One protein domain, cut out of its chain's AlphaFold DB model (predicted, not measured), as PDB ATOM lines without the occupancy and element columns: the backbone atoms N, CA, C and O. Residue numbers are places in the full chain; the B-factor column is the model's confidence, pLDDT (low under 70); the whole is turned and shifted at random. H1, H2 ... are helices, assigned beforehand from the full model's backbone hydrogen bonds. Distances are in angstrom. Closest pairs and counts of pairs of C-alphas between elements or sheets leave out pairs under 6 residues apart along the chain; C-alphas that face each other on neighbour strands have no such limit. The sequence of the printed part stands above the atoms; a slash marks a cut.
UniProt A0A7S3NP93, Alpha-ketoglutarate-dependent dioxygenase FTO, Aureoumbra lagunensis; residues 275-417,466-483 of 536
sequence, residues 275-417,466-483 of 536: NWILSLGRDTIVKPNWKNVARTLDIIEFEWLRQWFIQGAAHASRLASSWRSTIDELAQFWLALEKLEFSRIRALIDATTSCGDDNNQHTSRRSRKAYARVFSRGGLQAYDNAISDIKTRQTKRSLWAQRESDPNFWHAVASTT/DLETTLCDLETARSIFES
ATOM      1  N   ASN A 275     234.198 181.170 285.704       97.69
ATOM      2  CA  ASN A 275     233.598 182.396 285.180       97.69
ATOM      3  C   ASN A 275     232.839 182.168 283.868       97.69
ATOM      4  O   ASN A 275     231.742 182.700 283.699       97.69
ATOM      5  N   TRP A 276     233.387 181.360 282.954       97.88
ATOM      6  CA  TRP A 276     232.723 181.046 281.692       97.88
ATOM      7  C   TRP A 276     231.423 180.266 281.913       97.88
ATOM      8  O   TRP A 276     230.382 180.664 281.394       97.88
ATOM      9  N   ILE A 277     231.454 179.190 282.710       98.19
ATOM     10  CA  ILE A 277     230.265 178.348 282.905       98.19
ATOM     11  C   ILE A 277     229.187 179.052 283.733       98.19
ATOM     12  O   ILE A 277     228.002 178.914 283.434       98.19
ATOM     13  N   LEU A 278     229.582 179.857 284.722       98.38
ATOM     14  CA  LEU A 278     228.646 180.650 285.511       98.38
ATOM     15  C   LEU A 278     227.964 181.710 284.642       98.38
ATOM     16  O   LEU A 278     226.750 181.870 284.720       98.38
ATOM     17  N   SER A 279     228.717 182.384 283.766       98.12
ATOM     18  CA  SER A 279     228.141 183.343 282.814       98.12
ATOM     19  C   SER A 279     227.179 182.652 281.846       98.12
ATOM     20  O   SER A 279     226.045 183.097 281.698       98.12
ATOM     21  N   LEU A 280     227.570 181.501 281.281       97.81
ATOM     22  CA  LEU A 280     226.703 180.711 280.402       97.81
ATOM     23  C   LEU A 280     225.391 180.304 281.095       97.81
ATOM     24  O   LEU A 280     224.317 180.417 280.498       97.81
ATOM     25  N   GLY A 281     225.470 179.839 282.345       97.81
ATOM     26  CA  GLY A 281     224.307 179.472 283.152       97.81
ATOM     27  C   GLY A 281     223.371 180.657 283.387       97.81
ATOM     28  O   GLY A 281     222.186 180.575 283.053       97.81
ATOM     29  N   ARG A 282     223.911 181.783 283.878       98.06
ATOM     30  CA  ARG A 282     223.147 183.020 284.121       98.06
ATOM     31  C   ARG A 282     222.479 183.526 282.848       98.06
ATOM     32  O   ARG A 282     221.267 183.732 282.842       98.06
ATOM     33  N   ASP A 283     223.231 183.658 281.760       97.69
ATOM     34  CA  ASP A 283     222.721 184.183 280.492       97.69
ATOM     35  C   ASP A 283     221.606 183.302 279.917       97.69
ATOM     36  O   ASP A 283     220.585 183.812 279.446       97.69
ATOM     37  N   THR A 284     221.761 181.976 280.008       97.88
ATOM     38  CA  THR A 284     220.747 181.024 279.531       97.88
ATOM     39  C   THR A 284     219.460 181.115 280.351       97.88
ATOM     40  O   THR A 284     218.372 181.022 279.785       97.88
ATOM     41  N   ILE A 285     219.556 181.318 281.667       97.00
ATOM     42  CA  ILE A 285     218.387 181.454 282.548       97.00
ATOM     43  C   ILE A 285     217.679 182.795 282.328       97.00
ATOM     44  O   ILE A 285     216.452 182.830 282.274       97.00
ATOM     45  N   VAL A 286     218.432 183.889 282.176       96.62
ATOM     46  CA  VAL A 286     217.873 185.237 281.970       96.62
ATOM     47  C   VAL A 286     217.201 185.357 280.600       96.62
ATOM     48  O   VAL A 286     216.162 186.007 280.474       96.62
ATOM     49  N   LYS A 287     217.768 184.731 279.562       94.88
ATOM     50  CA  LYS A 287     217.232 184.750 278.192       94.88
ATOM     51  C   LYS A 287     217.039 183.321 277.673       94.88
ATOM     52  O   LYS A 287     217.794 182.870 276.807       94.88
ATOM     53  N   PRO A 288     216.018 182.602 278.173       93.56
ATOM     54  CA  PRO A 288     215.840 181.198 277.853       93.56
ATOM     55  C   PRO A 288     215.419 181.014 276.397       93.56
ATOM     56  O   PRO A 288     214.401 181.526 275.930       93.56
ATOM     57  N   ASN A 289     216.199 180.210 275.688       93.31
ATOM     58  CA  ASN A 289     215.880 179.674 274.373       93.31
ATOM     59  C   ASN A 289     216.000 178.155 274.466       93.31
ATOM     60  O   ASN A 289     217.011 177.670 274.964       93.31
ATOM     61  N   TRP A 290     215.009 177.413 273.968       92.94
ATOM     62  CA  TRP A 290     214.971 175.946 273.999       92.94
ATOM     63  C   TRP A 290     216.297 175.279 273.618       92.94
ATOM     64  O   TRP A 290     216.785 174.439 274.366       92.94
ATOM     65  N   LYS A 291     216.928 175.711 272.519       91.44
ATOM     66  CA  LYS A 291     218.210 175.147 272.071       91.44
ATOM     67  C   LYS A 291     219.345 175.423 273.060       91.44
ATOM     68  O   LYS A 291     220.165 174.549 273.331       91.44
ATOM     69  N   ASN A 292     219.400 176.641 273.596       94.56
ATOM     70  CA  ASN A 292     220.441 177.036 274.543       94.56
ATOM     71  C   ASN A 292     220.223 176.381 275.909       94.56
ATOM     72  O   ASN A 292     221.190 175.949 276.515       94.56
ATOM     73  N   VAL A 293     218.973 176.247 276.362       96.19
ATOM     74  CA  VAL A 293     218.624 175.561 277.614       96.19
ATOM     75  C   VAL A 293     219.103 174.116 277.572       96.19
ATOM     76  O   VAL A 293     219.880 173.728 278.439       96.19
ATOM     77  N   ALA A 294     218.724 173.349 276.542       94.56
ATOM     78  CA  ALA A 294     219.127 171.949 276.416       94.56
ATOM     79  C   ALA A 294     220.656 171.784 276.351       94.56
ATOM     80  O   ALA A 294     221.220 170.936 277.046       94.56
ATOM     81  N   ARG A 295     221.343 172.641 275.580       96.56
ATOM     82  CA  ARG A 295     222.810 172.636 275.470       96.56
ATOM     83  C   ARG A 295     223.502 172.997 276.786       96.56
ATOM     84  O   ARG A 295     224.441 172.315 277.181       96.56
ATOM     85  N   THR A 296     223.089 174.077 277.442       97.94
ATOM     86  CA  THR A 296     223.703 174.530 278.700       97.94
ATOM     87  C   THR A 296     223.463 173.515 279.811       97.94
ATOM     88  O   THR A 296     224.371 173.249 280.592       97.94
ATOM     89  N   LEU A 297     222.278 172.901 279.846       95.94
ATOM     90  CA  LEU A 297     221.946 171.837 280.786       95.94
ATOM     91  C   LEU A 297     222.869 170.620 280.618       95.94
ATOM     92  O   LEU A 297     223.430 170.147 281.603       95.94
ATOM     93  N   ASP A 298     223.101 170.178 279.378       96.12
ATOM     94  CA  ASP A 298     224.047 169.098 279.057       96.12
ATOM     95  C   ASP A 298     225.480 169.426 279.514       96.12
ATOM     96  O   ASP A 298     226.135 168.612 280.166       96.12
ATOM     97  N   ILE A 299     225.951 170.649 279.245       97.88
ATOM     98  CA  ILE A 299     227.286 171.098 279.663       97.88
ATOM     99  C   ILE A 299     227.390 171.119 281.193       97.88
ATOM    100  O   ILE A 299     228.315 170.530 281.747       97.88
ATOM    101  N   ILE A 300     226.467 171.774 281.900       98.19
ATOM    102  CA  ILE A 300     226.540 171.870 283.366       98.19
ATOM    103  C   ILE A 300     226.494 170.473 283.999       98.19
ATOM    104  O   ILE A 300     227.293 170.184 284.890       98.19
ATOM    105  N   GLU A 301     225.622 169.583 283.521       96.94
ATOM    106  CA  GLU A 301     225.504 168.239 284.083       96.94
ATOM    107  C   GLU A 301     226.756 167.387 283.828       96.94
ATOM    108  O   GLU A 301     227.375 166.895 284.774       96.94
ATOM    109  N   PHE A 302     227.140 167.199 282.562       96.31
ATOM    110  CA  PHE A 302     228.130 166.184 282.187       96.31
ATOM    111  C   PHE A 302     229.559 166.706 282.127       96.31
ATOM    112  O   PHE A 302     230.497 165.929 282.298       96.31
ATOM    113  N   GLU A 303     229.743 168.000 281.873       96.50
ATOM    114  CA  GLU A 303     231.071 168.598 281.785       96.50
ATOM    115  C   GLU A 303     231.529 169.205 283.107       96.50
ATOM    116  O   GLU A 303     232.732 169.374 283.275       96.50
ATOM    117  N   TRP A 304     230.626 169.485 284.053       97.75
ATOM    118  CA  TRP A 304     230.975 170.131 285.323       97.75
ATOM    119  C   TRP A 304     230.558 169.324 286.547       97.75
ATOM    120  O   TRP A 304     231.432 168.849 287.269       97.75
ATOM    121  N   LEU A 305     229.257 169.134 286.786       96.88
ATOM    122  CA  LEU A 305     228.770 168.529 288.031       96.88
ATOM    123  C   LEU A 305     229.212 167.069 288.170       96.88
ATOM    124  O   LEU A 305     229.861 166.712 289.154       96.88
ATOM    125  N   ARG A 306     228.952 166.226 287.165       94.81
ATOM    126  CA  ARG A 306     229.370 164.814 287.209       94.81
ATOM    127  C   ARG A 306     230.887 164.660 287.224       94.81
ATOM    128  O   ARG A 306     231.410 163.838 287.967       94.81
ATOM    129  N   GLN A 307     231.605 165.503 286.479       95.19
ATOM    130  CA  GLN A 307     233.072 165.536 286.496       95.19
ATOM    131  C   GLN A 307     233.641 165.929 287.865       95.19
ATOM    132  O   GLN A 307     234.679 165.411 288.272       95.19
ATOM    133  N   TRP A 308     232.979 166.828 288.589       95.19
ATOM    134  CA  TRP A 308     233.374 167.212 289.939       95.19
ATOM    135  C   TRP A 308     233.140 166.075 290.943       95.19
ATOM    136  O   TRP A 308     234.044 165.728 291.708       95.19
ATOM    137  N   PHE A 309     231.955 165.459 290.921       90.50
ATOM    138  CA  PHE A 309     231.577 164.450 291.916       90.50
ATOM    139  C   PHE A 309     232.205 163.080 291.692       90.50
ATOM    140  O   PHE A 309     232.503 162.396 292.672       90.50
ATOM    141  N   ILE A 310     232.493 162.702 290.444       89.06
ATOM    142  CA  ILE A 310     233.143 161.420 290.147       89.06
ATOM    143  C   ILE A 310     234.536 161.320 290.790       89.06
ATOM    144  O   ILE A 310     234.999 160.233 291.099       89.06
ATOM    145  N   GLN A 311     235.193 162.448 291.075       88.38
ATOM    146  CA  GLN A 311     236.495 162.485 291.757       88.38
ATOM    147  C   GLN A 311     236.405 162.229 293.278       88.38
ATOM    148  O   GLN A 311     237.430 162.088 293.949       88.38
ATOM    149  N   GLY A 312     235.193 162.129 293.833       85.69
ATOM    150  CA  GLY A 312     234.930 161.683 295.200       85.69
ATOM    151  C   GLY A 312     234.969 162.774 296.278       85.69
ATOM    152  O   GLY A 312     235.429 163.901 296.085       85.69
ATOM    153  N   ALA A 313     234.492 162.421 297.477       84.38
ATOM    154  CA  ALA A 313     234.323 163.356 298.595       84.38
ATOM    155  C   ALA A 313     235.644 163.968 299.097       84.38
ATOM    156  O   ALA A 313     235.681 165.124 299.514       84.38
ATOM    157  N   ALA A 314     236.747 163.217 299.029       84.69
ATOM    158  CA  ALA A 314     238.056 163.716 299.439       84.69
ATOM    159  C   ALA A 314     238.568 164.825 298.499       84.69
ATOM    160  O   ALA A 314     239.193 165.776 298.962       84.69
ATOM    161  N   HIS A 315     238.297 164.728 297.193       88.69
ATOM    162  CA  HIS A 315     238.558 165.807 296.233       88.69
ATOM    163  C   HIS A 315     237.715 167.041 296.574       88.69
ATOM    164  O   HIS A 315     238.264 168.127 296.767       88.69
ATOM    165  N   ALA A 316     236.405 166.851 296.762       89.38
ATOM    166  CA  ALA A 316     235.490 167.942 297.077       89.38
ATOM    167  C   ALA A 316     235.855 168.677 298.378       89.38
ATOM    168  O   ALA A 316     235.786 169.901 298.428       89.38
ATOM    169  N   SER A 317     236.285 167.946 299.412       89.00
ATOM    170  CA  SER A 317     236.717 168.522 300.691       89.00
ATOM    171  C   SER A 317     237.974 169.387 300.544       89.00
ATOM    172  O   SER A 317     237.989 170.534 300.984       89.00
ATOM    173  N   ARG A 318     239.010 168.886 299.852       89.56
ATOM    174  CA  ARG A 318     240.280 169.615 299.666       89.56
ATOM    175  C   ARG A 318     240.120 170.916 298.880       89.56
ATOM    176  O   ARG A 318     240.817 171.885 299.150       89.56
ATOM    177  N   LEU A 319     239.204 170.937 297.916       93.31
ATOM    178  CA  LEU A 319     238.961 172.088 297.046       93.31
ATOM    179  C   LEU A 319     237.765 172.946 297.486       93.31
ATOM    180  O   LEU A 319     237.424 173.919 296.809       93.31
ATOM    181  N   ALA A 320     237.140 172.629 298.625       90.25
ATOM    182  CA  ALA A 320     235.917 173.281 299.085       90.25
ATOM    183  C   ALA A 320     236.066 174.804 299.211       90.25
ATOM    184  O   ALA A 320     235.163 175.537 298.817       90.25
ATOM    185  N   SER A 321     237.212 175.288 299.696       91.88
ATOM    186  CA  SER A 321     237.467 176.726 299.873       91.88
ATOM    187  C   SER A 321     237.412 177.524 298.568       91.88
ATOM    188  O   SER A 321     237.122 178.714 298.597       91.88
ATOM    189  N   SER A 322     237.693 176.881 297.432       94.12
ATOM    190  CA  SER A 322     237.857 177.555 296.137       94.12
ATOM    191  C   SER A 322     236.746 177.225 295.142       94.12
ATOM    192  O   SER A 322     236.475 178.014 294.244       94.12
ATOM    193  N   TRP A 323     236.093 176.071 295.298       96.88
ATOM    194  CA  TRP A 323     235.135 175.559 294.318       96.88
ATOM    195  C   TRP A 323     233.719 175.382 294.850       96.88
ATOM    196  O   TRP A 323     232.794 175.341 294.043       96.88
ATOM    197  N   ARG A 324     233.506 175.305 296.171       94.38
ATOM    198  CA  ARG A 324     232.185 174.974 296.731       94.38
ATOM    199  C   ARG A 324     231.093 175.928 296.261       94.38
ATOM    200  O   ARG A 324     230.084 175.469 295.746       94.38
ATOM    201  N   SER A 325     231.333 177.235 296.353       95.81
ATOM    202  CA  SER A 325     230.375 178.250 295.899       95.81
ATOM    203  C   SER A 325     230.048 178.120 294.410       95.81
ATOM    204  O   SER A 325     228.885 178.205 294.028       95.81
ATOM    205  N   THR A 326     231.058 177.856 293.576       97.75
ATOM    206  CA  THR A 326     230.873 177.651 292.132       97.75
ATOM    207  C   THR A 326     230.025 176.412 291.866       97.75
ATOM    208  O   THR A 326     229.084 176.471 291.082       97.75
ATOM    209  N   ILE A 327     230.332 175.288 292.514       97.62
ATOM    210  CA  ILE A 327     229.599 174.031 292.322       97.62
ATOM    211  C   ILE A 327     228.156 174.146 292.828       97.62
ATOM    212  O   ILE A 327     227.242 173.681 292.148       97.62
ATOM    213  N   ASP A 328     227.937 174.814 293.962       95.25
ATOM    214  CA  ASP A 328     226.599 175.066 294.503       95.25
ATOM    215  C   ASP A 328     225.769 175.948 293.551       95.25
ATOM    216  O   ASP A 328     224.602 175.653 293.289       95.25
ATOM    217  N   GLU A 329     226.367 176.995 292.973       97.62
ATOM    218  CA  GLU A 329     225.699 177.848 291.982       97.62
ATOM    219  C   GLU A 329     225.386 177.077 290.686       97.62
ATOM    220  O   GLU A 329     224.281 177.178 290.148       97.62
ATOM    221  N   LEU A 330     226.302 176.223 290.215       98.00
ATOM    222  CA  LEU A 330     226.054 175.353 289.060       98.00
ATOM    223  C   LEU A 330     224.920 174.353 289.310       98.00
ATOM    224  O   LEU A 330     224.118 174.117 288.406       98.00
ATOM    225  N   ALA A 331     224.806 173.800 290.519       95.69
ATOM    226  CA  ALA A 331     223.690 172.932 290.887       95.69
ATOM    227  C   ALA A 331     222.349 173.690 290.869       95.69
ATOM    228  O   ALA A 331     221.342 173.166 290.388       95.69
ATOM    229  N   GLN A 332     222.333 174.951 291.315       95.56
ATOM    230  CA  GLN A 332     221.146 175.809 291.229       95.56
ATOM    231  C   GLN A 332     220.765 176.121 289.777       95.56
ATOM    232  O   GLN A 332     219.585 176.049 289.422       95.56
ATOM    233  N   PHE A 333     221.744 176.416 288.917       97.56
ATOM    234  CA  PHE A 333     221.490 176.613 287.489       97.56
ATOM    235  C   PHE A 333     220.967 175.354 286.822       97.56
ATOM    236  O   PHE A 333     219.999 175.429 286.071       97.56
ATOM    237  N   TRP A 334     221.550 174.199 287.131       97.12
ATOM    238  CA  TRP A 334     221.077 172.913 286.640       97.12
ATOM    239  C   TRP A 334     219.600 172.679 287.011       97.12
ATOM    240  O   TRP A 334     218.788 172.414 286.128       97.12
ATOM    241  N   LEU A 335     219.211 172.911 288.274       93.38
ATOM    242  CA  LEU A 335     217.812 172.807 288.724       93.38
ATOM    243  C   LEU A 335     216.874 173.775 287.983       93.38
ATOM    244  O   LEU A 335     215.741 173.422 287.649       93.38
ATOM    245  N   ALA A 336     217.315 175.011 287.745       94.62
ATOM    246  CA  ALA A 336     216.530 175.998 287.008       94.62
ATOM    247  C   ALA A 336     216.360 175.604 285.530       94.62
ATOM    248  O   ALA A 336     215.265 175.723 284.977       94.62
ATOM    249  N   LEU A 337     217.420 175.099 284.901       95.56
ATOM    250  CA  LEU A 337     217.412 174.648 283.512       95.56
ATOM    251  C   LEU A 337     216.558 173.390 283.320       95.56
ATOM    252  O   LEU A 337     215.822 173.327 282.341       95.56
ATOM    253  N   GLU A 338     216.565 172.444 284.263       92.44
ATOM    254  CA  GLU A 338     215.640 171.298 284.265       92.44
ATOM    255  C   GLU A 338     214.173 171.754 284.295       92.44
ATOM    256  O   GLU A 338     213.348 171.267 283.522       92.44
ATOM    257  N   LYS A 339     213.829 172.762 285.110       91.25
ATOM    258  CA  LYS A 339     212.466 173.334 285.127       91.25
ATOM    259  C   LYS A 339     212.092 173.988 283.795       91.25
ATOM    260  O   LYS A 339     210.946 173.872 283.347       91.25
ATOM    261  N   LEU A 340     213.032 174.691 283.162       93.62
ATOM    262  CA  LEU A 340     212.830 175.300 281.843       93.62
ATOM    263  C   LEU A 340     212.664 174.238 280.753       93.62
ATOM    264  O   LEU A 340     211.799 174.381 279.887       93.62
ATOM    265  N   GLU A 341     213.441 173.162 280.824       91.88
ATOM    266  CA  GLU A 341     213.342 172.027 279.916       91.88
ATOM    267  C   GLU A 341     211.998 171.316 280.061       91.88
ATOM    268  O   GLU A 341     211.285 171.096 279.085       91.88
ATOM    269  N   PHE A 342     211.577 171.053 281.291       90.06
ATOM    270  CA  PHE A 342     210.271 170.471 281.556       90.06
ATOM    271  C   PHE A 342     209.122 171.369 281.065       90.06
ATOM    272  O   PHE A 342     208.124 170.892 280.525       90.06
ATOM    273  N   SER A 343     209.285 172.690 281.168       90.56
ATOM    274  CA  SER A 343     208.334 173.654 280.602       90.56
ATOM    275  C   SER A 343     208.299 173.613 279.068       90.56
ATOM    276  O   SER A 343     207.228 173.778 278.485       90.56
ATOM    277  N   ARG A 344     209.441 173.375 278.400       91.94
ATOM    278  CA  ARG A 344     209.502 173.122 276.947       91.94
ATOM    279  C   ARG A 344     208.708 171.871 276.586       91.94
ATOM    280  O   ARG A 344     207.858 171.945 275.705       91.94
ATOM    281  N   ILE A 345     208.959 170.767 277.281       91.38
ATOM    282  CA  ILE A 345     208.305 169.473 277.052       91.38
ATOM    283  C   ILE A 345     206.788 169.597 277.209       91.38
ATOM    284  O   ILE A 345     206.043 169.252 276.295       91.38
ATOM    285  N   ARG A 346     206.320 170.191 278.313       89.62
ATOM    286  CA  ARG A 346     204.888 170.446 278.524       89.62
ATOM    287  C   ARG A 346     204.277 171.303 277.424       89.62
ATOM    288  O   ARG A 346     203.193 170.996 276.959       89.62
ATOM    289  N   ALA A 347     204.970 172.350 276.969       90.00
ATOM    290  CA  ALA A 347     204.461 173.189 275.886       90.00
ATOM    291  C   ALA A 347     204.288 172.423 274.561       90.00
ATOM    292  O   ALA A 347     203.395 172.768 273.788       90.00
ATOM    293  N   LEU A 348     205.131 171.416 274.302       91.94
ATOM    294  CA  LEU A 348     205.019 170.528 273.143       91.94
ATOM    295  C   LEU A 348     203.849 169.545 273.298       91.94
ATOM    296  O   LEU A 348     203.066 169.389 272.368       91.94
ATOM    297  N   ILE A 349     203.677 168.932 274.469       89.56
ATOM    298  CA  ILE A 349     202.564 168.001 274.733       89.56
ATOM    299  C   ILE A 349     201.210 168.739 274.736       89.56
ATOM    300  O   ILE A 349     200.252 168.302 274.103       89.56
ATOM    301  N   ASP A 350     201.132 169.906 275.381       86.69
ATOM    302  CA  ASP A 350     199.917 170.737 275.456       86.69
ATOM    303  C   ASP A 350     199.431 171.216 274.077       86.69
ATOM    304  O   ASP A 350     198.256 171.547 273.904       86.69
ATOM    305  N   ALA A 351     200.330 171.298 273.091       88.31
ATOM    306  CA  ALA A 351     199.977 171.696 271.731       88.31
ATOM    307  C   ALA A 351     199.165 170.628 270.982       88.31
ATOM    308  O   ALA A 351     198.570 170.958 269.958       88.31
ATOM    309  N   THR A 352     199.128 169.389 271.482       84.81
ATOM    310  CA  THR A 352     198.503 168.236 270.810       84.81
ATOM    311  C   THR A 352     197.406 167.580 271.643       84.81
ATOM    312  O   THR A 352     196.461 167.041 271.078       84.81
ATOM    313  N   THR A 353     197.451 167.679 272.976       75.88
ATOM    314  CA  THR A 353     196.425 167.114 273.881       75.88
ATOM    315  C   THR A 353     195.064 167.810 273.814       75.88
ATOM    316  O   THR A 353     194.089 167.299 274.346       75.88
ATOM    317  N   SER A 354     194.956 168.967 273.156       61.59
ATOM    318  CA  SER A 354     193.717 169.759 273.107       61.59
ATOM    319  C   SER A 354     193.081 169.838 271.705       61.59
ATOM    320  O   SER A 354     192.320 170.768 271.430       61.59
ATOM    321  N   CYS A 355     193.420 168.915 270.799       52.31
ATOM    322  CA  CYS A 355     192.880 168.842 269.431       52.31
ATOM    323  C   CYS A 355     191.808 167.751 269.231       52.31
ATOM    324  O   CYS A 355     191.303 167.631 268.123       52.31
ATOM    325  N   GLY A 356     191.461 166.979 270.271       49.25
ATOM    326  CA  GLY A 356     190.524 165.846 270.181       49.25
ATOM    327  C   GLY A 356     189.121 166.054 270.774       49.25
ATOM    328  O   GLY A 356     188.278 165.185 270.592       49.25
ATOM    329  N   ASP A 357     188.850 167.172 271.459       48.84
ATOM    330  CA  ASP A 357     187.551 167.448 272.103       48.84
ATOM    331  C   ASP A 357     186.846 168.649 271.446       48.84
ATOM    332  O   ASP A 357     186.954 169.793 271.901       48.84
ATOM    333  N   ASP A 358     186.087 168.390 270.380       52.19
ATOM    334  CA  ASP A 358     185.312 169.406 269.643       52.19
ATOM    335  C   ASP A 358     184.115 169.980 270.432       52.19
ATOM    336  O   ASP A 358     183.510 170.975 270.030       52.19
ATOM    337  N   ASN A 359     183.793 169.422 271.603       53.31
ATOM    338  CA  ASN A 359     182.603 169.796 272.376       53.31
ATOM    339  C   ASN A 359     182.785 170.988 273.334       53.31
ATOM    340  O   ASN A 359     181.824 171.382 273.994       53.31
ATOM    341  N   ASN A 360     183.975 171.600 273.439       54.59
ATOM    342  CA  ASN A 360     184.204 172.684 274.401       54.59
ATOM    343  C   ASN A 360     184.926 173.902 273.782       54.59
ATOM    344  O   ASN A 360     186.138 173.930 273.573       54.59
ATOM    345  N   GLN A 361     184.183 174.979 273.498       53.59
ATOM    346  CA  GLN A 361     184.717 176.165 272.803       53.59
ATOM    347  C   GLN A 361     185.907 176.829 273.526       53.59
ATOM    348  O   GLN A 361     186.791 177.387 272.866       53.59
ATOM    349  N   HIS A 362     185.987 176.746 274.860       51.88
ATOM    350  CA  HIS A 362     187.081 177.330 275.642       51.88
ATOM    351  C   HIS A 362     188.400 176.541 275.549       51.88
ATOM    352  O   HIS A 362     189.469 177.164 275.486       51.88
ATOM    353  N   THR A 363     188.354 175.204 275.479       52.09
ATOM    354  CA  THR A 363     189.552 174.357 275.302       52.09
ATOM    355  C   THR A 363     190.154 174.568 273.909       52.09
ATOM    356  O   THR A 363     191.370 174.735 273.774       52.09
ATOM    357  N   SER A 364     189.301 174.767 272.894       61.06
ATOM    358  CA  SER A 364     189.713 175.018 271.506       61.06
ATOM    359  C   SER A 364     190.573 176.284 271.316       61.06
ATOM    360  O   SER A 364     191.431 176.334 270.431       61.06
ATOM    361  N   ARG A 365     190.378 177.341 272.127       62.28
ATOM    362  CA  ARG A 365     191.119 178.614 271.987       62.28
ATOM    363  C   ARG A 365     192.496 178.561 272.649       62.28
ATOM    364  O   ARG A 365     193.440 179.169 272.140       62.28
ATOM    365  N   ARG A 366     192.621 177.852 273.776       62.22
ATOM    366  CA  ARG A 366     193.903 177.625 274.468       62.22
ATOM    367  C   ARG A 366     194.789 176.668 273.665       62.22
ATOM    368  O   ARG A 366     195.962 176.985 273.470       62.22
ATOM    369  N   SER A 367     194.189 175.610 273.118       68.19
ATOM    370  CA  SER A 367     194.806 174.663 272.180       68.19
ATOM    371  C   SER A 367     195.431 175.363 270.972       68.19
ATOM    372  O   SER A 367     196.639 175.300 270.755       68.19
ATOM    373  N   ARG A 368     194.641 176.187 270.265       74.31
ATOM    374  CA  ARG A 368     195.104 176.946 269.090       74.31
ATOM    375  C   ARG A 368     196.284 177.875 269.386       74.31
ATOM    376  O   ARG A 368     197.179 178.017 268.557       74.31
ATOM    377  N   LYS A 369     196.330 178.492 270.575       80.44
ATOM    378  CA  LYS A 369     197.474 179.318 271.002       80.44
ATOM    379  C   LYS A 369     198.715 178.480 271.326       80.44
ATOM    380  O   LYS A 369     199.827 178.945 271.090       80.44
ATOM    381  N   ALA A 370     198.562 177.289 271.903       82.38
ATOM    382  CA  ALA A 370     199.681 176.381 272.154       82.38
ATOM    383  C   ALA A 370     200.275 175.870 270.834       82.38
ATOM    384  O   ALA A 370     201.470 176.057 270.604       82.38
ATOM    385  N   TYR A 371     199.419 175.392 269.930       83.62
ATOM    386  CA  TYR A 371     199.783 174.960 268.583       83.62
ATOM    387  C   TYR A 371     200.527 176.049 267.792       83.62
ATOM    388  O   TYR A 371     201.660 175.839 267.360       83.62
ATOM    389  N   ALA A 372     199.965 177.261 267.692       84.31
ATOM    390  CA  ALA A 372     200.603 178.369 266.973       84.31
ATOM    391  C   ALA A 372     201.970 178.766 267.567       84.31
ATOM    392  O   ALA A 372     202.892 179.119 266.828       84.31
ATOM    393  N   ARG A 373     202.135 178.683 268.897       85.69
ATOM    394  CA  ARG A 373     203.426 178.941 269.557       85.69
ATOM    395  C   ARG A 373     204.470 177.889 269.189       85.69
ATOM    396  O   ARG A 373     205.591 178.272 268.866       85.69
ATOM    397  N   VAL A 374     204.124 176.602 269.215       89.38
ATOM    398  CA  VAL A 374     205.045 175.522 268.817       89.38
ATOM    399  C   VAL A 374     205.404 175.630 267.336       89.38
ATOM    400  O   VAL A 374     206.585 175.590 266.993       89.38
ATOM    401  N   PHE A 375     204.420 175.894 266.474       88.06
ATOM    402  CA  PHE A 375     204.646 176.117 265.046       88.06
ATOM    403  C   PHE A 375     205.639 177.265 264.798       88.06
ATOM    404  O   PHE A 375     206.637 177.084 264.104       88.06
ATOM    405  N   SER A 376     205.458 178.412 265.467       87.12
ATOM    406  CA  SER A 376     206.384 179.557 265.367       87.12
ATOM    407  C   SER A 376     207.806 179.280 265.882       87.12
ATOM    408  O   SER A 376     208.727 180.043 265.605       87.12
ATOM    409  N   ARG A 377     207.995 178.192 266.637       86.94
ATOM    410  CA  ARG A 377     209.281 177.757 267.202       86.94
ATOM    411  C   ARG A 377     209.898 176.572 266.451       86.94
ATOM    412  O   ARG A 377     210.823 175.949 266.967       86.94
ATOM    413  N   GLY A 378     209.412 176.285 265.244       89.38
ATOM    414  CA  GLY A 378     209.952 175.256 264.354       89.38
ATOM    415  C   GLY A 378     209.019 174.071 264.105       89.38
ATOM    416  O   GLY A 378     209.396 173.177 263.355       89.38
ATOM    417  N   GLY A 379     207.820 174.045 264.703       90.88
ATOM    418  CA  GLY A 379     206.827 172.996 264.458       90.88
ATOM    419  C   GLY A 379     207.383 171.602 264.750       90.88
ATOM    420  O   GLY A 379     207.891 171.363 265.844       90.88
ATOM    421  N   LEU A 380     207.336 170.707 263.759       92.62
ATOM    422  CA  LEU A 380     207.809 169.324 263.887       92.62
ATOM    423  C   LEU A 380     209.290 169.240 264.302       92.62
ATOM    424  O   LEU A 380     209.638 168.466 265.191       92.62
ATOM    425  N   GLN A 381     210.136 170.136 263.781       93.94
ATOM    426  CA  GLN A 381     211.556 170.193 264.140       93.94
ATOM    427  C   GLN A 381     211.771 170.465 265.638       93.94
ATOM    428  O   GLN A 381     212.781 170.055 266.210       93.94
ATOM    429  N   ALA A 382     210.845 171.166 266.303       93.81
ATOM    430  CA  ALA A 382     210.943 171.409 267.739       93.81
ATOM    431  C   ALA A 382     210.760 170.118 268.555       93.81
ATOM    432  O   ALA A 382     211.462 169.944 269.555       93.81
ATOM    433  N   TYR A 383     209.876 169.217 268.110       95.31
ATOM    434  CA  TYR A 383     209.722 167.881 268.690       95.31
ATOM    435  C   TYR A 383     210.957 167.027 268.424       95.31
ATOM    436  O   TYR A 383     211.514 166.477 269.370       95.31
ATOM    437  N   ASP A 384     211.426 166.976 267.173       95.75
ATOM    438  CA  ASP A 384     212.610 166.192 266.789       95.75
ATOM    439  C   ASP A 384     213.835 166.581 267.624       95.75
ATOM    440  O   ASP A 384     214.533 165.724 268.169       95.75
ATOM    441  N   ASN A 385     214.054 167.888 267.797       94.81
ATOM    442  CA  ASN A 385     215.132 168.397 268.636       94.81
ATOM    443  C   ASN A 385     214.945 167.984 270.102       94.81
ATOM    444  O   ASN A 385     215.893 167.513 270.718       94.81
ATOM    445  N   ALA A 386     213.741 168.124 270.671       93.94
ATOM    446  CA  ALA A 386     213.486 167.758 272.066       93.94
ATOM    447  C   ALA A 386     213.685 166.258 272.331       93.94
ATOM    448  O   ALA A 386     214.355 165.891 273.293       93.94
ATOM    449  N   ILE A 387     213.165 165.404 271.450       95.12
ATOM    450  CA  ILE A 387     213.336 163.948 271.503       95.12
ATOM    451  C   ILE A 387     214.824 163.590 271.413       95.12
ATOM    452  O   ILE A 387     215.321 162.809 272.223       95.12
ATOM    453  N   SER A 388     215.556 164.189 270.467       95.50
ATOM    454  CA  SER A 388     216.997 163.964 270.307       95.50
ATOM    455  C   SER A 388     217.799 164.411 271.536       95.50
ATOM    456  O   SER A 388     218.663 163.663 272.007       95.50
ATOM    457  N   ASP A 389     217.487 165.584 272.096       93.81
ATOM    458  CA  ASP A 389     218.128 166.114 273.302       93.81
ATOM    459  C   ASP A 389     217.908 165.176 274.502       93.81
ATOM    460  O   ASP A 389     218.857 164.857 275.225       93.81
ATOM    461  N   ILE A 390     216.669 164.707 274.704       91.62
ATOM    462  CA  ILE A 390     216.292 163.813 275.809       91.62
ATOM    463  C   ILE A 390     216.970 162.453 275.658       91.62
ATOM    464  O   ILE A 390     217.612 162.008 276.609       91.62
ATOM    465  N   LYS A 391     216.908 161.830 274.471       93.75
ATOM    466  CA  LYS A 391     217.587 160.551 274.188       93.75
ATOM    467  C   LYS A 391     219.085 160.660 274.466       93.75
ATOM    468  O   LYS A 391     219.642 159.846 275.197       93.75
ATOM    469  N   THR A 392     219.725 161.717 273.964       93.69
ATOM    470  CA  THR A 392     221.157 161.963 274.188       93.69
ATOM    471  C   THR A 392     221.479 162.092 275.677       93.69
ATOM    472  O   THR A 392     222.442 161.487 276.161       93.69
ATOM    473  N   ARG A 393     220.678 162.859 276.427       92.38
ATOM    474  CA  ARG A 393     220.870 163.047 277.871       92.38
ATOM    475  C   ARG A 393     220.649 161.748 278.640       92.38
ATOM    476  O   ARG A 393     221.452 161.443 279.517       92.38
ATOM    477  N   GLN A 394     219.624 160.971 278.295       91.00
ATOM    478  CA  GLN A 394     219.345 159.666 278.894       91.00
ATOM    479  C   GLN A 394     220.521 158.711 278.684       91.00
ATOM    480  O   GLN A 394     221.047 158.184 279.659       91.00
ATOM    481  N   THR A 395     221.021 158.578 277.449       93.06
ATOM    482  CA  THR A 395     222.208 157.763 277.156       93.06
ATOM    483  C   THR A 395     223.406 158.201 277.996       93.06
ATOM    484  O   THR A 395     224.036 157.371 278.649       93.06
ATOM    485  N   LYS A 396     223.711 159.506 278.050       93.62
ATOM    486  CA  LYS A 396     224.822 160.007 278.872       93.62
ATOM    487  C   LYS A 396     224.616 159.710 280.359       93.62
ATOM    488  O   LYS A 396     225.561 159.261 281.000       93.62
ATOM    489  N   ARG A 397     223.414 159.922 280.908       92.38
ATOM    490  CA  ARG A 397     223.086 159.591 282.307       92.38
ATOM    491  C   ARG A 397     223.318 158.113 282.594       92.38
ATOM    492  O   ARG A 397     223.973 157.812 283.584       92.38
ATOM    493  N   SER A 398     222.868 157.216 281.717       90.31
ATOM    494  CA  SER A 398     223.091 155.775 281.859       90.31
ATOM    495  C   SER A 398     224.576 155.417 281.842       90.31
ATOM    496  O   SER A 398     225.034 154.689 282.716       90.31
ATOM    497  N   LEU A 399     225.357 155.966 280.905       92.44
ATOM    498  CA  LEU A 399     226.798 155.699 280.834       92.44
ATOM    499  C   LEU A 399     227.564 156.262 282.045       92.44
ATOM    500  O   LEU A 399     228.515 155.646 282.525       92.44
ATOM    501  N   TRP A 400     227.153 157.422 282.564       90.25
ATOM    502  CA  TRP A 400     227.705 157.972 283.803       90.25
ATOM    503  C   TRP A 400     227.325 157.134 285.021       90.25
ATOM    504  O   TRP A 400     228.195 156.852 285.834       90.25
ATOM    505  N   ALA A 401     226.073 156.687 285.122       87.81
ATOM    506  CA  ALA A 401     225.630 155.801 286.192       87.81
ATOM    507  C   ALA A 401     226.411 154.479 286.179       87.81
ATOM    508  O   ALA A 401     226.881 154.041 287.224       87.81
ATOM    509  N   GLN A 402     226.648 153.893 284.998       88.25
ATOM    510  CA  GLN A 402     227.507 152.714 284.846       88.25
ATOM    511  C   GLN A 402     228.917 152.980 285.387       88.25
ATOM    512  O   GLN A 402     229.408 152.215 286.216       88.25
ATOM    513  N   ARG A 403     229.538 154.100 284.991       86.50
ATOM    514  CA  ARG A 403     230.855 154.516 285.502       86.50
ATOM    515  C   ARG A 403     230.864 154.710 287.021       86.50
ATOM    516  O   ARG A 403     231.806 154.283 287.675       86.50
ATOM    517  N   GLU A 404     229.846 155.366 287.570       84.56
ATOM    518  CA  GLU A 404     229.687 155.599 289.011       84.56
ATOM    519  C   GLU A 404     229.440 154.298 289.784       84.56
ATOM    520  O   GLU A 404     229.777 154.220 290.959       84.56
ATOM    521  N   SER A 405     228.858 153.282 289.150       83.31
ATOM    522  CA  SER A 405     228.585 151.985 289.772       83.31
ATOM    523  C   SER A 405     229.749 150.993 289.685       83.31
ATOM    524  O   SER A 405     229.706 149.968 290.359       83.31
ATOM    525  N   ASP A 406     230.784 151.275 288.883       82.25
ATOM    526  CA  ASP A 406     231.901 150.351 288.677       82.25
ATOM    527  C   ASP A 406     232.704 150.170 289.987       82.25
ATOM    528  O   ASP A 406     233.321 151.121 290.484       82.25
ATOM    529  N   PRO A 407     232.760 148.961 290.575       75.94
ATOM    530  CA  PRO A 407     233.512 148.729 291.806       75.94
ATOM    531  C   PRO A 407     235.011 149.019 291.650       75.94
ATOM    532  O   PRO A 407     235.653 149.530 292.573       75.94
ATOM    533  N   ASN A 408     235.581 148.748 290.471       72.62
ATOM    534  CA  ASN A 408     236.988 149.018 290.182       72.62
ATOM    535  C   ASN A 408     237.274 150.519 290.182       72.62
ATOM    536  O   ASN A 408     238.368 150.933 290.579       72.62
ATOM    537  N   PHE A 409     236.287 151.337 289.803       75.88
ATOM    538  CA  PHE A 409     236.377 152.789 289.891       75.88
ATOM    539  C   PHE A 409     236.599 153.232 291.340       75.88
ATOM    540  O   PHE A 409     237.588 153.905 291.641       75.88
ATOM    541  N   TRP A 410     235.741 152.803 292.266       73.19
ATOM    542  CA  TRP A 410     235.848 153.217 293.667       73.19
ATOM    543  C   TRP A 410     237.027 152.584 294.393       73.19
ATOM    544  O   TRP A 410     237.633 153.243 295.236       73.19
ATOM    545  N   HIS A 411     237.436 151.368 294.031       70.81
ATOM    546  CA  HIS A 411     238.703 150.816 294.509       70.81
ATOM    547  C   HIS A 411     239.899 151.652 294.038       70.81
ATOM    548  O   HIS A 411     240.809 151.932 294.827       70.81
ATOM    549  N   ALA A 412     239.898 152.110 292.783       67.19
ATOM    550  CA  ALA A 412     240.934 152.994 292.266       67.19
ATOM    551  C   ALA A 412     240.931 154.346 292.996       67.19
ATOM    552  O   ALA A 412     241.987 154.751 293.478       67.19
ATOM    553  N   VAL A 413     239.769 154.982 293.177       66.81
ATOM    554  CA  VAL A 413     239.631 156.262 293.898       66.81
ATOM    555  C   VAL A 413     240.005 156.121 295.379       66.81
ATOM    556  O   VAL A 413     240.800 156.909 295.885       66.81
ATOM    557  N   ALA A 414     239.531 155.094 296.086       61.97
ATOM    558  CA  ALA A 414     239.839 154.882 297.503       61.97
ATOM    559  C   ALA A 414     241.325 154.562 297.735       61.97
ATOM    560  O   ALA A 414     241.933 155.085 298.671       61.97
ATOM    561  N   SER A 415     241.942 153.766 296.852       55.19
ATOM    562  CA  SER A 415     243.372 153.428 296.931       55.19
ATOM    563  C   SER A 415     244.315 154.591 296.598       55.19
ATOM    564  O   SER A 415     245.515 154.481 296.854       55.19
ATOM    565  N   THR A 416     243.802 155.722 296.093       51.59
ATOM    566  CA  THR A 416     244.579 156.972 295.989       51.59
ATOM    567  C   THR A 416     244.787 157.672 297.333       51.59
ATOM    568  O   THR A 416     245.684 158.505 297.456       51.59
ATOM    569  N   THR A 417     244.018 157.317 298.369       46.06
ATOM    570  CA  THR A 417     244.203 157.857 299.718       46.06
ATOM    571  C   THR A 417     245.289 157.042 300.414       46.06
ATOM    572  O   THR A 417     245.080 155.890 300.790       46.06
ATOM    573  N   ASP A 466     210.605 160.490 284.906       70.25
ATOM    574  CA  ASP A 466     210.561 159.297 284.087       70.25
ATOM    575  C   ASP A 466     210.743 159.720 282.622       70.25
ATOM    576  O   ASP A 466     209.808 160.167 281.951       70.25
ATOM    577  N   LEU A 467     212.004 159.722 282.177       75.19
ATOM    578  CA  LEU A 467     212.399 160.222 280.870       75.19
ATOM    579  C   LEU A 467     211.831 159.303 279.800       75.19
ATOM    580  O   LEU A 467     211.586 159.773 278.699       75.19
ATOM    581  N   GLU A 468     211.594 158.035 280.134       79.69
ATOM    582  CA  GLU A 468     210.997 157.045 279.253       79.69
ATOM    583  C   GLU A 468     209.517 157.356 279.017       79.69
ATOM    584  O   GLU A 468     209.118 157.532 277.866       79.69
ATOM    585  N   THR A 469     208.737 157.580 280.081       82.50
ATOM    586  CA  THR A 469     207.352 158.067 279.945       82.50
ATOM    587  C   THR A 469     207.306 159.415 279.223       82.50
ATOM    588  O   THR A 469     206.541 159.597 278.279       82.50
ATOM    589  N   THR A 470     208.195 160.345 279.581       85.69
ATOM    590  CA  THR A 470     208.274 161.670 278.941       85.69
ATOM    591  C   THR A 470     208.578 161.578 277.441       85.69
ATOM    592  O   THR A 470     208.068 162.366 276.644       85.69
ATOM    593  N   LEU A 471     209.436 160.635 277.046       88.94
ATOM    594  CA  LEU A 471     209.807 160.401 275.657       88.94
ATOM    595  C   LEU A 471     208.645 159.792 274.870       88.94
ATOM    596  O   LEU A 471     208.361 160.264 273.771       88.94
ATOM    597  N   CYS A 472     207.947 158.817 275.455       89.81
ATOM    598  CA  CYS A 472     206.745 158.211 274.880       89.81
ATOM    599  C   CYS A 472     205.642 159.259 274.643       89.81
ATOM    600  O   CYS A 472     205.079 159.347 273.546       89.81
ATOM    601  N   ASP A 473     205.396 160.126 275.631       89.69
ATOM    602  CA  ASP A 473     204.432 161.225 275.522       89.69
ATOM    603  C   ASP A 473     204.812 162.206 274.403       89.69
ATOM    604  O   ASP A 473     203.956 162.649 273.633       89.69
ATOM    605  N   LEU A 474     206.100 162.540 274.273       92.12
ATOM    606  CA  LEU A 474     206.594 163.433 273.223       92.12
ATOM    607  C   LEU A 474     206.536 162.816 271.826       92.12
ATOM    608  O   LEU A 474     206.216 163.528 270.876       92.12
ATOM    609  N   GLU A 475     206.849 161.529 271.680       93.69
ATOM    610  CA  GLU A 475     206.749 160.811 270.404       93.69
ATOM    611  C   GLU A 475     205.284 160.697 269.960       93.69
ATOM    612  O   GLU A 475     204.962 160.963 268.798       93.69
ATOM    613  N   THR A 476     204.379 160.428 270.905       93.50
ATOM    614  CA  THR A 476     202.929 160.443 270.669       93.50
ATOM    615  C   THR A 476     202.456 161.838 270.261       93.50
ATOM    616  O   THR A 476     201.792 161.996 269.235       93.50
ATOM    617  N   ALA A 477     202.845 162.874 271.009       91.88
ATOM    618  CA  ALA A 477     202.519 164.262 270.695       91.88
ATOM    619  C   ALA A 477     203.050 164.672 269.313       91.88
ATOM    620  O   ALA A 477     202.320 165.263 268.523       91.88
ATOM    621  N   ARG A 478     204.290 164.305 268.976       94.88
ATOM    622  CA  ARG A 478     204.883 164.553 267.657       94.88
ATOM    623  C   ARG A 478     204.038 163.939 266.537       94.88
ATOM    624  O   ARG A 478     203.748 164.631 265.566       94.88
ATOM    625  N   SER A 479     203.643 162.671 266.682       93.38
ATOM    626  CA  SER A 479     202.808 161.959 265.702       93.38
ATOM    627  C   SER A 479     201.451 162.649 265.507       93.38
ATOM    628  O   SER A 479     201.035 162.915 264.380       93.38
ATOM    629  N   ILE A 480     200.804 163.057 266.606       90.44
ATOM    630  CA  ILE A 480     199.563 163.841 266.549       90.44
ATOM    631  C   ILE A 480     199.805 165.168 265.820       90.44
ATOM    632  O   ILE A 480     199.045 165.512 264.918       90.44
ATOM    633  N   PHE A 481     200.870 165.900 266.162       89.19
ATOM    634  CA  PHE A 481     201.191 167.198 265.561       89.19
ATOM    635  C   PHE A 481     201.410 167.111 264.046       89.19
ATOM    636  O   PHE A 481     200.993 168.012 263.322       89.19
ATOM    637  N   GLU A 482     202.037 166.035 263.571       90.44
ATOM    638  CA  GLU A 482     202.278 165.769 262.148       90.44
ATOM    639  C   GLU A 482     200.971 165.614 261.352       90.44
ATOM    640  O   GLU A 482     200.893 166.047 260.204       90.44
ATOM    641  N   SER A 483     199.919 165.079 261.981       87.00
ATOM    642  CA  SER A 483     198.589 164.949 261.371       87.00
ATOM    643  C   SER A 483     197.748 166.236 261.385       87.00
ATOM    644  O   SER A 483     196.712 166.300 260.722       87.00
TER     645      SER A 483
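This is residues 275 to 417 and 466 to 483 of the 536 residues of the protein "Alpha-ketoglutarate-dependent dioxygenase FTO" of Aureoumbra lagunensis (UniProt A0A7S3NP93). This is a long, loose rod of helices: H1 and H2 pack on the long H4, H6 runs beside H2, and H8 packs on H6 and on residues 345 to 349 of H4. H5 packs on the last residues of H4 at one end of the rod; H3 and H7 lie at the other end. The printed part has 161 residues with eight named helices, H1 to H8 in chain order, and no named strand: all helix. H1, H2, H4, H6 and H8 form an up-and-down bundle, each running against the one before. The radius of gyration of the C-alphas is 19.8 A, the spans 68 by 33 by 23 A.

H1, residues 275 to 286, begins at C-alpha (233.598, 182.396, 285.180). H2 is residues 290 to 309, 27.0 A; H3 313 to 318; H4 320 to 350, 43.1 A; H5 361 to 376, 23.2 A; H6 380 to 405, 37.4 A; H7 407 to 415. H8, 467 to 483, ends at C-alpha (198.589, 164.949, 261.371).

The hub H4 touches H2 opposite ways, the C-alphas of Leu 297 and Leu 337 closest at 6.0 A. Residues 326 to 337 of H4 touch H1, closest C-alphas Gly 281 and Phe 333, 5.9 A. H1 and H2 form a helical hairpin. H6 touches H8 at a shallow tilt of 15 degrees, opposite ways, closest C-alphas Tyr 383 and Arg 478, 6.0 A. H3 and H7 touch no helix. Each O i to N i+4 pair is within hydrogen-bond range in H1, H3, H6, H7 and H8; H2 has 12 of 16, H4 25 of 27, H5 10 of 12.

Residues 418 to 465 are not printed, and C-alphas 417 and 466 are 37.1 A apart. No link printed whole is long. Residues 354 to 367 and 412 to 417 have pLDDT under 70.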